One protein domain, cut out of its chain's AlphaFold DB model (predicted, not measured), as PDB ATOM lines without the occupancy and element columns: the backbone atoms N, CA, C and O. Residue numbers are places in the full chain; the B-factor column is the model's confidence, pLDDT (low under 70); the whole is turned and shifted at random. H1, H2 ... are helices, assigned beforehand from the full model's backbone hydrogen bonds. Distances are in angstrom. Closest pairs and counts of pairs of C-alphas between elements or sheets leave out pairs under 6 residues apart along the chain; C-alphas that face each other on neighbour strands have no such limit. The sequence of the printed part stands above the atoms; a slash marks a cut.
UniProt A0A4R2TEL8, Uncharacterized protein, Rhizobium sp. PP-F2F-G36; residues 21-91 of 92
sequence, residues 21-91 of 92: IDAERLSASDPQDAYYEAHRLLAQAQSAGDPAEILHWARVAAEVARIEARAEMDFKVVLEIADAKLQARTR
ATOM      1  N   ILE A  21     221.274 240.532 352.268       90.38
ATOM      2  CA  ILE A  21     220.496 239.377 351.796       90.38
ATOM      3  C   ILE A  21     221.417 238.260 351.297       90.38
ATOM      4  O   ILE A  21     221.227 237.107 351.670       90.38
ATOM      5  N   ASP A  22     222.419 238.583 350.477       91.19
ATOM      6  CA  ASP A  22     223.329 237.562 349.950       91.19
ATOM      7  C   ASP A  22     224.237 236.987 351.048       91.19
ATOM      8  O   ASP A  22     224.464 235.781 351.079       91.19
ATOM      9  N   ALA A  23     224.698 237.811 351.994       87.88
ATOM     10  CA  ALA A  23     225.473 237.338 353.141       87.88
ATOM     11  C   ALA A  23     224.645 236.419 354.052       87.88
ATOM     12  O   ALA A  23     225.095 235.332 354.401       87.88
ATOM     13  N   GLU A  24     223.415 236.816 354.384       90.12
ATOM     14  CA  GLU A  24     222.479 235.996 355.159       90.12
ATOM     15  C   GLU A  24     222.152 234.691 354.434       90.12
ATOM     16  O   GLU A  24     222.095 233.640 355.066       90.12
ATOM     17  N   ARG A  25     221.992 234.730 353.108       93.31
ATOM     18  CA  ARG A  25     221.749 233.535 352.295       93.31
ATOM     19  C   ARG A  25     222.914 232.551 352.367       93.31
ATOM     20  O   ARG A  25     222.665 231.366 352.565       93.31
ATOM     21  N   LEU A  26     224.149 233.027 352.207       91.62
ATOM     22  CA  LEU A  26     225.344 232.178 352.269       91.62
ATOM     23  C   LEU A  26     225.552 231.607 353.677       91.62
ATOM     24  O   LEU A  26     225.777 230.408 353.829       91.62
ATOM     25  N   SER A  27     225.399 232.433 354.714       88.56
ATOM     26  CA  SER A  27     225.488 231.983 356.108       88.56
ATOM     27  C   SER A  27     224.375 231.008 356.486       88.56
ATOM     28  O   SER A  27     224.613 230.099 357.269       88.56
ATOM     29  N   ALA A  28     223.172 231.153 355.928       90.31
ATOM     30  CA  ALA A  28     222.079 230.217 356.171       90.31
ATOM     31  C   ALA A  28     222.282 228.866 355.467       90.31
ATOM     32  O   ALA A  28     221.802 227.855 355.977       90.31
ATOM     33  N   SER A  29     222.957 228.836 354.310       90.44
ATOM     34  CA  SER A  29     223.231 227.584 353.597       90.44
ATOM     35  C   SER A  29     224.356 226.777 354.233       90.44
ATOM     36  O   SER A  29     224.194 225.578 354.430       90.44
ATOM     37  N   ASP A  30     225.473 227.432 354.553       86.50
ATOM     38  CA  ASP A  30     226.604 226.803 355.228       86.50
ATOM     39  C   ASP A  30     227.352 227.849 356.069       86.50
ATOM     40  O   ASP A  30     228.175 228.596 355.542       86.50
ATOM     41  N   PRO A  31     227.076 227.934 357.379       82.44
ATOM     42  CA  PRO A  31     227.715 228.916 358.247       82.44
ATOM     43  C   PRO A  31     229.246 228.807 358.314       82.44
ATOM     44  O   PRO A  31     229.902 229.811 358.592       82.44
ATOM     45  N   GLN A  32     229.821 227.614 358.114       83.44
ATOM     46  CA  GLN A  32     231.273 227.414 358.191       83.44
ATOM     47  C   GLN A  32     231.954 227.865 356.900       83.44
ATOM     48  O   GLN A  32     232.938 228.607 356.961       83.44
ATOM     49  N   ASP A  33     231.370 227.512 355.753       85.00
ATOM     50  CA  ASP A  33     231.945 227.798 354.434       85.00
ATOM     51  C   ASP A  33     231.440 229.093 353.784       85.00
ATOM     52  O   ASP A  33     231.979 229.516 352.759       85.00
ATOM     53  N   ALA A  34     230.460 229.786 354.371       86.62
ATOM     54  CA  ALA A  34     229.854 230.998 353.804       86.62
ATOM     55  C   ALA A  34     230.875 232.052 353.353       86.62
ATOM     56  O   ALA A  34     230.681 232.740 352.347       86.62
ATOM     57  N   TYR A  35     231.970 232.195 354.101       82.75
ATOM     58  CA  TYR A  35     233.036 233.131 353.769       82.75
ATOM     59  C   TYR A  35     233.833 232.675 352.539       82.75
ATOM     60  O   TYR A  35     234.082 233.473 351.628       82.75
ATOM     61  N   TYR A  36     234.189 231.392 352.477       84.50
ATOM     62  CA  TYR A  36     234.890 230.820 351.334       84.50
ATOM     63  C   TYR A  36     234.019 230.816 350.078       84.50
ATOM     64  O   TYR A  36     234.521 231.117 348.994       84.50
ATOM     65  N   GLU A  37     232.714 230.589 350.208       89.56
ATOM     66  CA  GLU A  37     231.796 230.648 349.069       89.56
ATOM     67  C   GLU A  37     231.639 232.083 348.540       89.56
ATOM     68  O   GLU A  37     231.669 232.306 347.327       89.56
ATOM     69  N   ALA A  38     231.601 233.093 349.420       88.19
ATOM     70  CA  ALA A  38     231.652 234.496 348.998       88.19
ATOM     71  C   ALA A  38     232.962 234.829 348.252       88.19
ATOM     72  O   ALA A  38     232.957 235.576 347.270       88.19
ATOM     73  N   HIS A  39     234.086 234.246 348.677       83.25
ATOM     74  CA  HIS A  39     235.366 234.357 347.977       83.25
ATOM     75  C   HIS A  39     235.384 233.628 346.630       83.25
ATOM     76  O   HIS A  39     235.955 234.145 345.668       83.25
ATOM     77  N   ARG A  40     234.737 232.467 346.522       87.50
ATOM     78  CA  ARG A  40     234.613 231.736 345.257       87.50
ATOM     79  C   ARG A  40     233.873 232.571 344.215       87.50
ATOM     80  O   ARG A  40     234.335 232.696 343.082       87.50
ATOM     81  N   LEU A  41     232.775 233.205 344.620       89.56
ATOM     82  CA  LEU A  41     231.988 234.099 343.766       89.56
ATOM     83  C   LEU A  41     232.764 235.368 343.392       89.56
ATOM     84  O   LEU A  41     232.712 235.822 342.249       89.56
ATOM     85  N   LEU A  42     233.570 235.900 344.314       85.62
ATOM     86  CA  LEU A  42     234.497 236.992 344.023       85.62
ATOM     87  C   LEU A  42     235.532 236.602 342.956       85.62
ATOM     88  O   LEU A  42     235.731 237.352 342.002       85.62
ATOM     89  N   ALA A  43     236.172 235.440 343.097       82.62
ATOM     90  CA  ALA A  43     237.147 234.942 342.129       82.62
ATOM     91  C   ALA A  43     236.502 234.694 340.755       82.62
ATOM     92  O   ALA A  43     237.080 235.023 339.718       82.62
ATOM     93  N   GLN A  44     235.265 234.193 340.738       88.44
ATOM     94  CA  GLN A  44     234.492 234.041 339.509       88.44
ATOM     95  C   GLN A  44     234.220 235.395 338.841       88.44
ATOM     96  O   GLN A  44     234.440 235.542 337.639       88.44
ATOM     97  N   ALA A  45     233.812 236.406 339.610       85.06
ATOM     98  CA  ALA A  45     233.598 237.755 339.094       85.06
ATOM     99  C   ALA A  45     234.899 238.386 338.568       85.06
ATOM    100  O   ALA A  45     234.877 239.100 337.567       85.06
ATOM    101  N   GLN A  46     236.045 238.094 339.200       81.88
ATOM    102  CA  GLN A  46     237.362 238.523 338.715       81.88
ATOM    103  C   GLN A  46     237.691 237.886 337.371       81.88
ATOM    104  O   GLN A  46     238.105 238.590 336.454       81.88
ATOM    105  N   SER A  47     237.450 236.581 337.236       88.88
ATOM    106  CA  SER A  47     237.634 235.871 335.971       88.88
ATOM    107  C   SER A  47     236.711 236.399 334.869       88.88
ATOM    108  O   SER A  47     237.097 236.380 333.704       88.88
ATOM    109  N   ALA A  48     235.508 236.857 335.221       89.31
ATOM    110  CA  ALA A  48     234.558 237.459 334.288       89.31
ATOM    111  C   ALA A  48     234.871 238.933 333.959       89.31
ATOM    112  O   ALA A  48     234.333 239.471 332.995       89.31
ATOM    113  N   GLY A  49     235.730 239.592 334.744       86.56
ATOM    114  CA  GLY A  49     236.120 240.985 334.533       86.56
ATOM    115  C   GLY A  49     235.033 242.019 334.849       86.56
ATOM    116  O   GLY A  49     235.152 243.151 334.389       86.56
ATOM    117  N   ASP A  50     233.995 241.677 335.623       86.06
ATOM    118  CA  ASP A  50     232.920 242.614 335.983       86.06
ATOM    119  C   ASP A  50     233.252 243.372 337.287       86.06
ATOM    120  O   ASP A  50     233.102 242.832 338.389       86.06
ATOM    121  N   PRO A  51     233.665 244.651 337.226       78.38
ATOM    122  CA  PRO A  51     234.072 245.403 338.410       78.38
ATOM    123  C   PRO A  51     232.945 245.603 339.436       78.38
ATOM    124  O   PRO A  51     233.247 245.750 340.629       78.38
ATOM    125  N   ALA A  52     231.677 245.603 339.010       81.44
ATOM    126  CA  ALA A  52     230.529 245.761 339.894       81.44
ATOM    127  C   ALA A  52     230.281 244.481 340.702       81.44
ATOM    128  O   ALA A  52     230.163 244.556 341.927       81.44
ATOM    129  N   GLU A  53     230.307 243.317 340.053       85.19
ATOM    130  CA  GLU A  53     230.176 242.014 340.721       85.19
ATOM    131  C   GLU A  53     231.392 241.711 341.610       85.19
ATOM    132  O   GLU A  53     231.234 241.292 342.756       85.19
ATOM    133  N   ILE A  54     232.614 242.054 341.178       80.81
ATOM    134  CA  ILE A  54     233.810 241.924 342.034       80.81
ATOM    135  C   ILE A  54     233.667 242.814 343.281       80.81
ATOM    136  O   ILE A  54     234.167 242.491 344.357       80.81
ATOM    137  N   LEU A  55     233.061 244.001 343.173       78.56
ATOM    138  CA  LEU A  55     232.828 244.852 344.345       78.56
ATOM    139  C   LEU A  55     231.700 244.307 345.231       78.56
ATOM    140  O   LEU A  55     231.794 244.419 346.453       78.56
ATOM    141  N   HIS A  56     230.656 243.736 344.630       86.00
ATOM    142  CA  HIS A  56     229.533 243.128 345.338       86.00
ATOM    143  C   HIS A  56     229.995 241.958 346.208       86.00
ATOM    144  O   HIS A  56     229.868 242.032 347.430       86.00
ATOM    145  N   TRP A  57     230.639 240.948 345.621       86.38
ATOM    146  CA  TRP A  57     231.058 239.748 346.352       86.38
ATOM    147  C   TRP A  57     232.148 240.017 347.393       86.38
ATOM    148  O   TRP A  57     232.112 239.441 348.476       86.38
ATOM    149  N   ALA A  58     233.043 240.982 347.149       82.62
ATOM    150  CA  ALA A  58     233.995 241.429 348.170       82.62
ATOM    151  C   ALA A  58     233.291 242.030 349.404       82.62
ATOM    152  O   ALA A  58     233.726 241.836 350.538       82.62
ATOM    153  N   ARG A  59     232.181 242.753 349.201       81.81
ATOM    154  CA  ARG A  59     231.379 243.305 350.304       81.81
ATOM    155  C   ARG A  59     230.540 242.239 350.995       81.81
ATOM    156  O   ARG A  59     230.398 242.309 352.210       81.81
ATOM    157  N   VAL A  60     230.023 241.261 350.250       86.25
ATOM    158  CA  VAL A  60     229.334 240.094 350.820       86.25
ATOM    159  C   VAL A  60     230.283 239.304 351.723       86.25
ATOM    160  O   VAL A  60     229.922 239.040 352.861       86.25
ATOM    161  N   ALA A  61     231.524 239.037 351.301       83.38
ATOM    162  CA  ALA A  61     232.521 238.359 352.138       83.38
ATOM    163  C   ALA A  61     232.816 239.121 353.446       83.38
ATOM    164  O   ALA A  61     232.874 238.531 354.525       83.38
ATOM    165  N   ALA A  62     232.942 240.452 353.370       76.94
ATOM    166  CA  ALA A  62     233.127 241.297 354.550       76.94
ATOM    167  C   ALA A  62     231.899 241.305 355.483       76.94
ATOM    168  O   ALA A  62     232.053 241.403 356.702       76.94
ATOM    169  N   GLU A  63     230.692 241.208 354.929       82.06
ATOM    170  CA  GLU A  63     229.449 241.144 355.698       82.06
ATOM    171  C   GLU A  63     229.242 239.764 356.338       82.06
ATOM    172  O   GLU A  63     228.886 239.706 357.513       82.06
ATOM    173  N   VAL A  64     229.566 238.668 355.644       84.06
ATOM    174  CA  VAL A  64     229.595 237.308 356.216       84.06
ATOM    175  C   VAL A  64     230.530 237.265 357.423       84.06
ATOM    176  O   VAL A  64     230.114 236.882 358.512       84.06
ATOM    177  N   ALA A  65     231.749 237.791 357.281       76.50
ATOM    178  CA  ALA A  65     232.709 237.921 358.378       76.50
ATOM    179  C   ALA A  65     232.197 238.757 359.569       76.50
ATOM    180  O   ALA A  65     232.694 238.641 360.694       76.50
ATOM    181  N   ARG A  66     231.229 239.655 359.335       76.25
ATOM    182  CA  ARG A  66     230.597 240.472 360.377       76.25
ATOM    183  C   ARG A  66     229.521 239.703 361.135       76.25
ATOM    184  O   ARG A  66     229.403 239.911 362.346       76.25
ATOM    185  N   ILE A  67     228.695 238.934 360.422       80.69
ATOM    186  CA  ILE A  67     227.471 238.325 360.965       80.69
ATOM    187  C   ILE A  67     227.668 236.884 361.428       80.69
ATOM    188  O   ILE A  67     227.021 236.490 362.394       80.69
ATOM    189  N   GLU A  68     228.577 236.134 360.804       79.06
ATOM    190  CA  GLU A  68     228.787 234.719 361.087       79.06
ATOM    191  C   GLU A  68     230.142 234.496 361.761       79.06
ATOM    192  O   GLU A  68     231.204 234.537 361.142       79.06
ATOM    193  N   ALA A  69     230.103 234.284 363.077       69.81
ATOM    194  CA  ALA A  69     231.299 234.112 363.898       69.81
ATOM    195  C   ALA A  69     231.954 232.729 363.740       69.81
ATOM    196  O   ALA A  69     233.069 232.540 364.228       69.81
ATOM    197  N   ARG A  70     231.256 231.766 363.124       73.12
ATOM    198  CA  ARG A  70     231.737 230.399 362.876       73.12
ATOM    199  C   ARG A  70     232.403 230.231 361.516       73.12
ATOM    200  O   ARG A  70     233.004 229.185 361.299       73.12
ATOM    201  N   ALA A  71     232.295 231.224 360.636       69.06
ATOM    202  CA  ALA A  71     232.939 231.188 359.337       69.06
ATOM    203  C   ALA A  71     234.463 231.124 359.518       69.06
ATOM    204  O   ALA A  71     235.057 231.971 360.198       69.06
ATOM    205  N   GLU A  72     235.092 230.108 358.936       64.81
ATOM    206  CA  GLU A  72     236.544 229.949 358.977       64.81
ATOM    207  C   GLU A  72     237.180 230.963 358.009       64.81
ATOM    208  O   GLU A  72     236.702 231.157 356.892       64.81
ATOM    209  N   MET A  73     238.183 231.724 358.466       66.50
ATOM    210  CA  MET A  73     238.537 232.985 357.804       66.50
ATOM    211  C   MET A  73     240.039 233.292 357.830       66.50
ATOM    212  O   MET A  73     240.616 233.529 358.894       66.50
ATOM    213  N   ASP A  74     240.660 233.400 356.646       63.44
ATOM    214  CA  ASP A  74     241.976 234.038 356.487       63.44
ATOM    215  C   ASP A  74     241.806 235.549 356.269       63.44
ATOM    216  O   ASP A  74     241.507 236.041 355.177       63.44
ATOM    217  N   PHE A  75     241.988 236.295 357.357       53.91
ATOM    218  CA  PHE A  75     241.765 237.738 357.434       53.91
ATOM    219  C   PHE A  75     242.751 238.588 356.624       53.91
ATOM    220  O   PHE A  75     242.450 239.757 356.365       53.91
ATOM    221  N   LYS A  76     243.922 238.057 356.251       52.88
ATOM    222  CA  LYS A  76     244.952 238.847 355.560       52.88
ATOM    223  C   LYS A  76     244.513 239.195 354.135       52.88
ATOM    224  O   LYS A  76     244.670 240.330 353.695       52.88
ATOM    225  N   VAL A  77     243.851 238.248 353.478       57.25
ATOM    226  CA  VAL A  77     243.401 238.356 352.086       57.25
ATOM    227  C   VAL A  77     242.254 239.366 351.919       57.25
ATOM    228  O   VAL A  77     242.264 240.163 350.984       57.25
ATOM    229  N   VAL A  78     241.288 239.413 352.848       58.88
ATOM    230  CA  VAL A  78     240.157 240.374 352.787       58.88
ATOM    231  C   VAL A  78     240.629 241.816 352.878       58.88
ATOM    232  O   VAL A  78     240.137 242.687 352.158       58.88
ATOM    233  N   LEU A  79     241.571 242.065 353.791       54.94
ATOM    234  CA  LEU A  79     242.120 243.392 354.040       54.94
ATOM    235  C   LEU A  79     242.868 243.907 352.810       54.94
ATOM    236  O   LEU A  79     242.646 245.045 352.407       54.94
ATOM    237  N   GLU A  80     243.668 243.055 352.169       60.16
ATOM    238  CA  GLU A  80     244.408 243.406 350.953       60.16
ATOM    239  C   GLU A  80     243.471 243.741 349.775       60.16
ATOM    240  O   GLU A  80     243.672 244.750 349.095       60.16
ATOM    241  N   ILE A  81     242.394 242.971 349.569       61.12
ATOM    242  CA  ILE A  81     241.433 243.211 348.474       61.12
ATOM    243  C   ILE A  81     240.646 244.512 348.684       61.12
ATOM    244  O   ILE A  81     240.383 245.259 347.734       61.12
ATOM    245  N   ALA A  82     240.243 244.789 349.922       54.81
ATOM    246  CA  ALA A  82     239.415 245.944 350.221       54.81
ATOM    247  C   ALA A  82     240.216 247.260 350.237       54.81
ATOM    248  O   ALA A  82     239.734 248.259 349.691       54.81
ATOM    249  N   ASP A  83     241.448 247.258 350.761       53.66
ATOM    250  CA  ASP A  83     242.338 248.429 350.713       53.66
ATOM    251  C   ASP A  83     242.752 248.768 349.278       53.66
ATOM    252  O   ASP A  83     242.699 249.938 348.885       53.66
ATOM    253  N   ALA A  84     243.078 247.763 348.455       58.16
ATOM    254  CA  ALA A  84     243.434 247.978 347.052       58.16
ATOM    255  C   ALA A  84     242.318 248.708 346.278       58.16
ATOM    256  O   ALA A  84     242.579 249.603 345.469       58.16
ATOM    257  N   LYS A  85     241.050 248.387 346.565       54.72
ATOM    258  CA  LYS A  85     239.892 249.016 345.911       54.72
ATOM    259  C   LYS A  85     239.523 250.386 346.473       54.72
ATOM    260  O   LYS A  85     239.066 251.239 345.711       54.72
ATOM    261  N   LEU A  86     239.711 250.625 347.773       53.03
ATOM    262  CA  LEU A  86     239.486 251.953 348.355       53.03
ATOM    263  C   LEU A  86     240.484 252.973 347.790       53.03
ATOM    264  O   LEU A  86     240.113 254.097 347.446       53.03
ATOM    265  N   GLN A  87     241.732 252.543 347.615       52.84
ATOM    266  CA  GLN A  87     242.778 253.347 346.996       52.84
ATOM    267  C   GLN A  87     242.506 253.607 345.506       52.84
ATOM    268  O   GLN A  87     242.733 254.720 345.038       52.84
ATOM    269  N   ALA A  88     241.952 252.634 344.773       55.22
ATOM    270  CA  ALA A  88     241.562 252.817 343.371       55.22
ATOM    271  C   ALA A  88     240.406 253.823 343.195       55.22
ATOM    272  O   ALA A  88     240.386 254.591 342.241       55.22
ATOM    273  N   ARG A  89     239.461 253.858 344.140       48.62
ATOM    274  CA  ARG A  89     238.268 254.719 344.089       48.62
ATOM    275  C   ARG A  89     238.507 256.154 344.574       48.62
ATOM    276  O   ARG A  89     237.697 257.024 344.292       48.62
ATOM    277  N   THR A  90     239.599 256.387 345.299       47.25
ATOM    278  CA  THR A  90     240.018 257.721 345.776       47.25
ATOM    279  C   THR A  90     240.960 258.418 344.778       47.25
ATOM    280  O   THR A  90     241.285 259.587 344.948       47.25
ATOM    281  N   ARG A  91     241.419 257.707 343.737       46.06
ATOM    282  CA  ARG A  91     242.318 258.218 342.683       46.06
ATOM    283  C   ARG A  91     241.623 258.503 341.340       46.06
ATOM    284  O   ARG A  91     242.318 258.782 340.370       46.06
TER     285      ARG A  91
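Overview. This is residues 21 to 91 of the 92 residues of an uncharacterized protein of Rhizobium sp. PP-F2F-G36 (UniProt A0A4R2TEL8). What is the main picture? H2 and H3 lie side by side as a hairpin, the short helix H1 crosses the pair near the first residues of H2 and the last ones of H3, and H4 packs slantwise on H3, with residues 86 to 91 sticking out. What is it made of? The printed part has 71 residues with four named helices in the order H1, H2, H3, H4 and no named strand; the class is all helix. How large is its outline? It is compact, with a radius of gyration of the C-alphas of 11.8 A, and elongated, with spans of 36 by 23 by 18 A.

Along the chain. Where do the first two helices run? H1 is residues 21 to 29, 12.2 A from first to last C-alpha, with C-alpha 21 at (220.496, 239.377, 351.796). H2 is residues 34 to 48, 21.1 A long, with C-alpha 34 at (229.854, 230.998, 353.804). Where do the other two run? H3, the longest, is residues 51 to 67, 24.5 A long. H4 is residues 75 to 89, 21.9 A long, and its C-alpha 89 is at (238.268, 254.719, 344.089).

Arrangement. Which helix is the hub? H3 is, touching H1, H2 and H4. It touches H2 with the C-alphas of Leu 42 and Trp 57 closest, 5.0 A apart, in a helical hairpin at a shallow tilt of 7 degrees, opposite ways. How does H1 stand? H1 touches H3 at residues 60 to 64 of H3 alone, at a steep tilt of 57 degrees, the same way, with the C-alphas of Ala 23 and Val 64 closest, 5.1 A apart. It touches residues 34 to 38 of H2 alone, at a steep tilt of 55 degrees, opposite ways, with the C-alphas of Leu 26 and Ala 34 closest, 4.9 A apart. How does H4 stand? Residues 78 to 82 of H4 touch residues 58 to 62 of H3 in a second helical hairpin, at a steep tilt of 42 degrees, opposite ways, with the C-alphas of Ala 62 and Val 78 closest, 7.3 A apart. H4 is apart from H1 and H2. Are the backbones well formed? Every O i to N i+4 pair is within hydrogen-bond range in H1, H2 and H3, and 10 of 11 are in H4.

Size, cuts and confidence. How far does it reach? The two C-alphas farthest apart are those of Ser 29 and Arg 91, 37.7 A. Is there a cut or a long link? The printed part has no cut; the links H1 to H2 and H2 to H3 are tight, and H3 to H4 is short. Where is confidence low? The mean pLDDT of the printed part is 76.3, and residue 69 and residues 71 to 91 of the model are under 70.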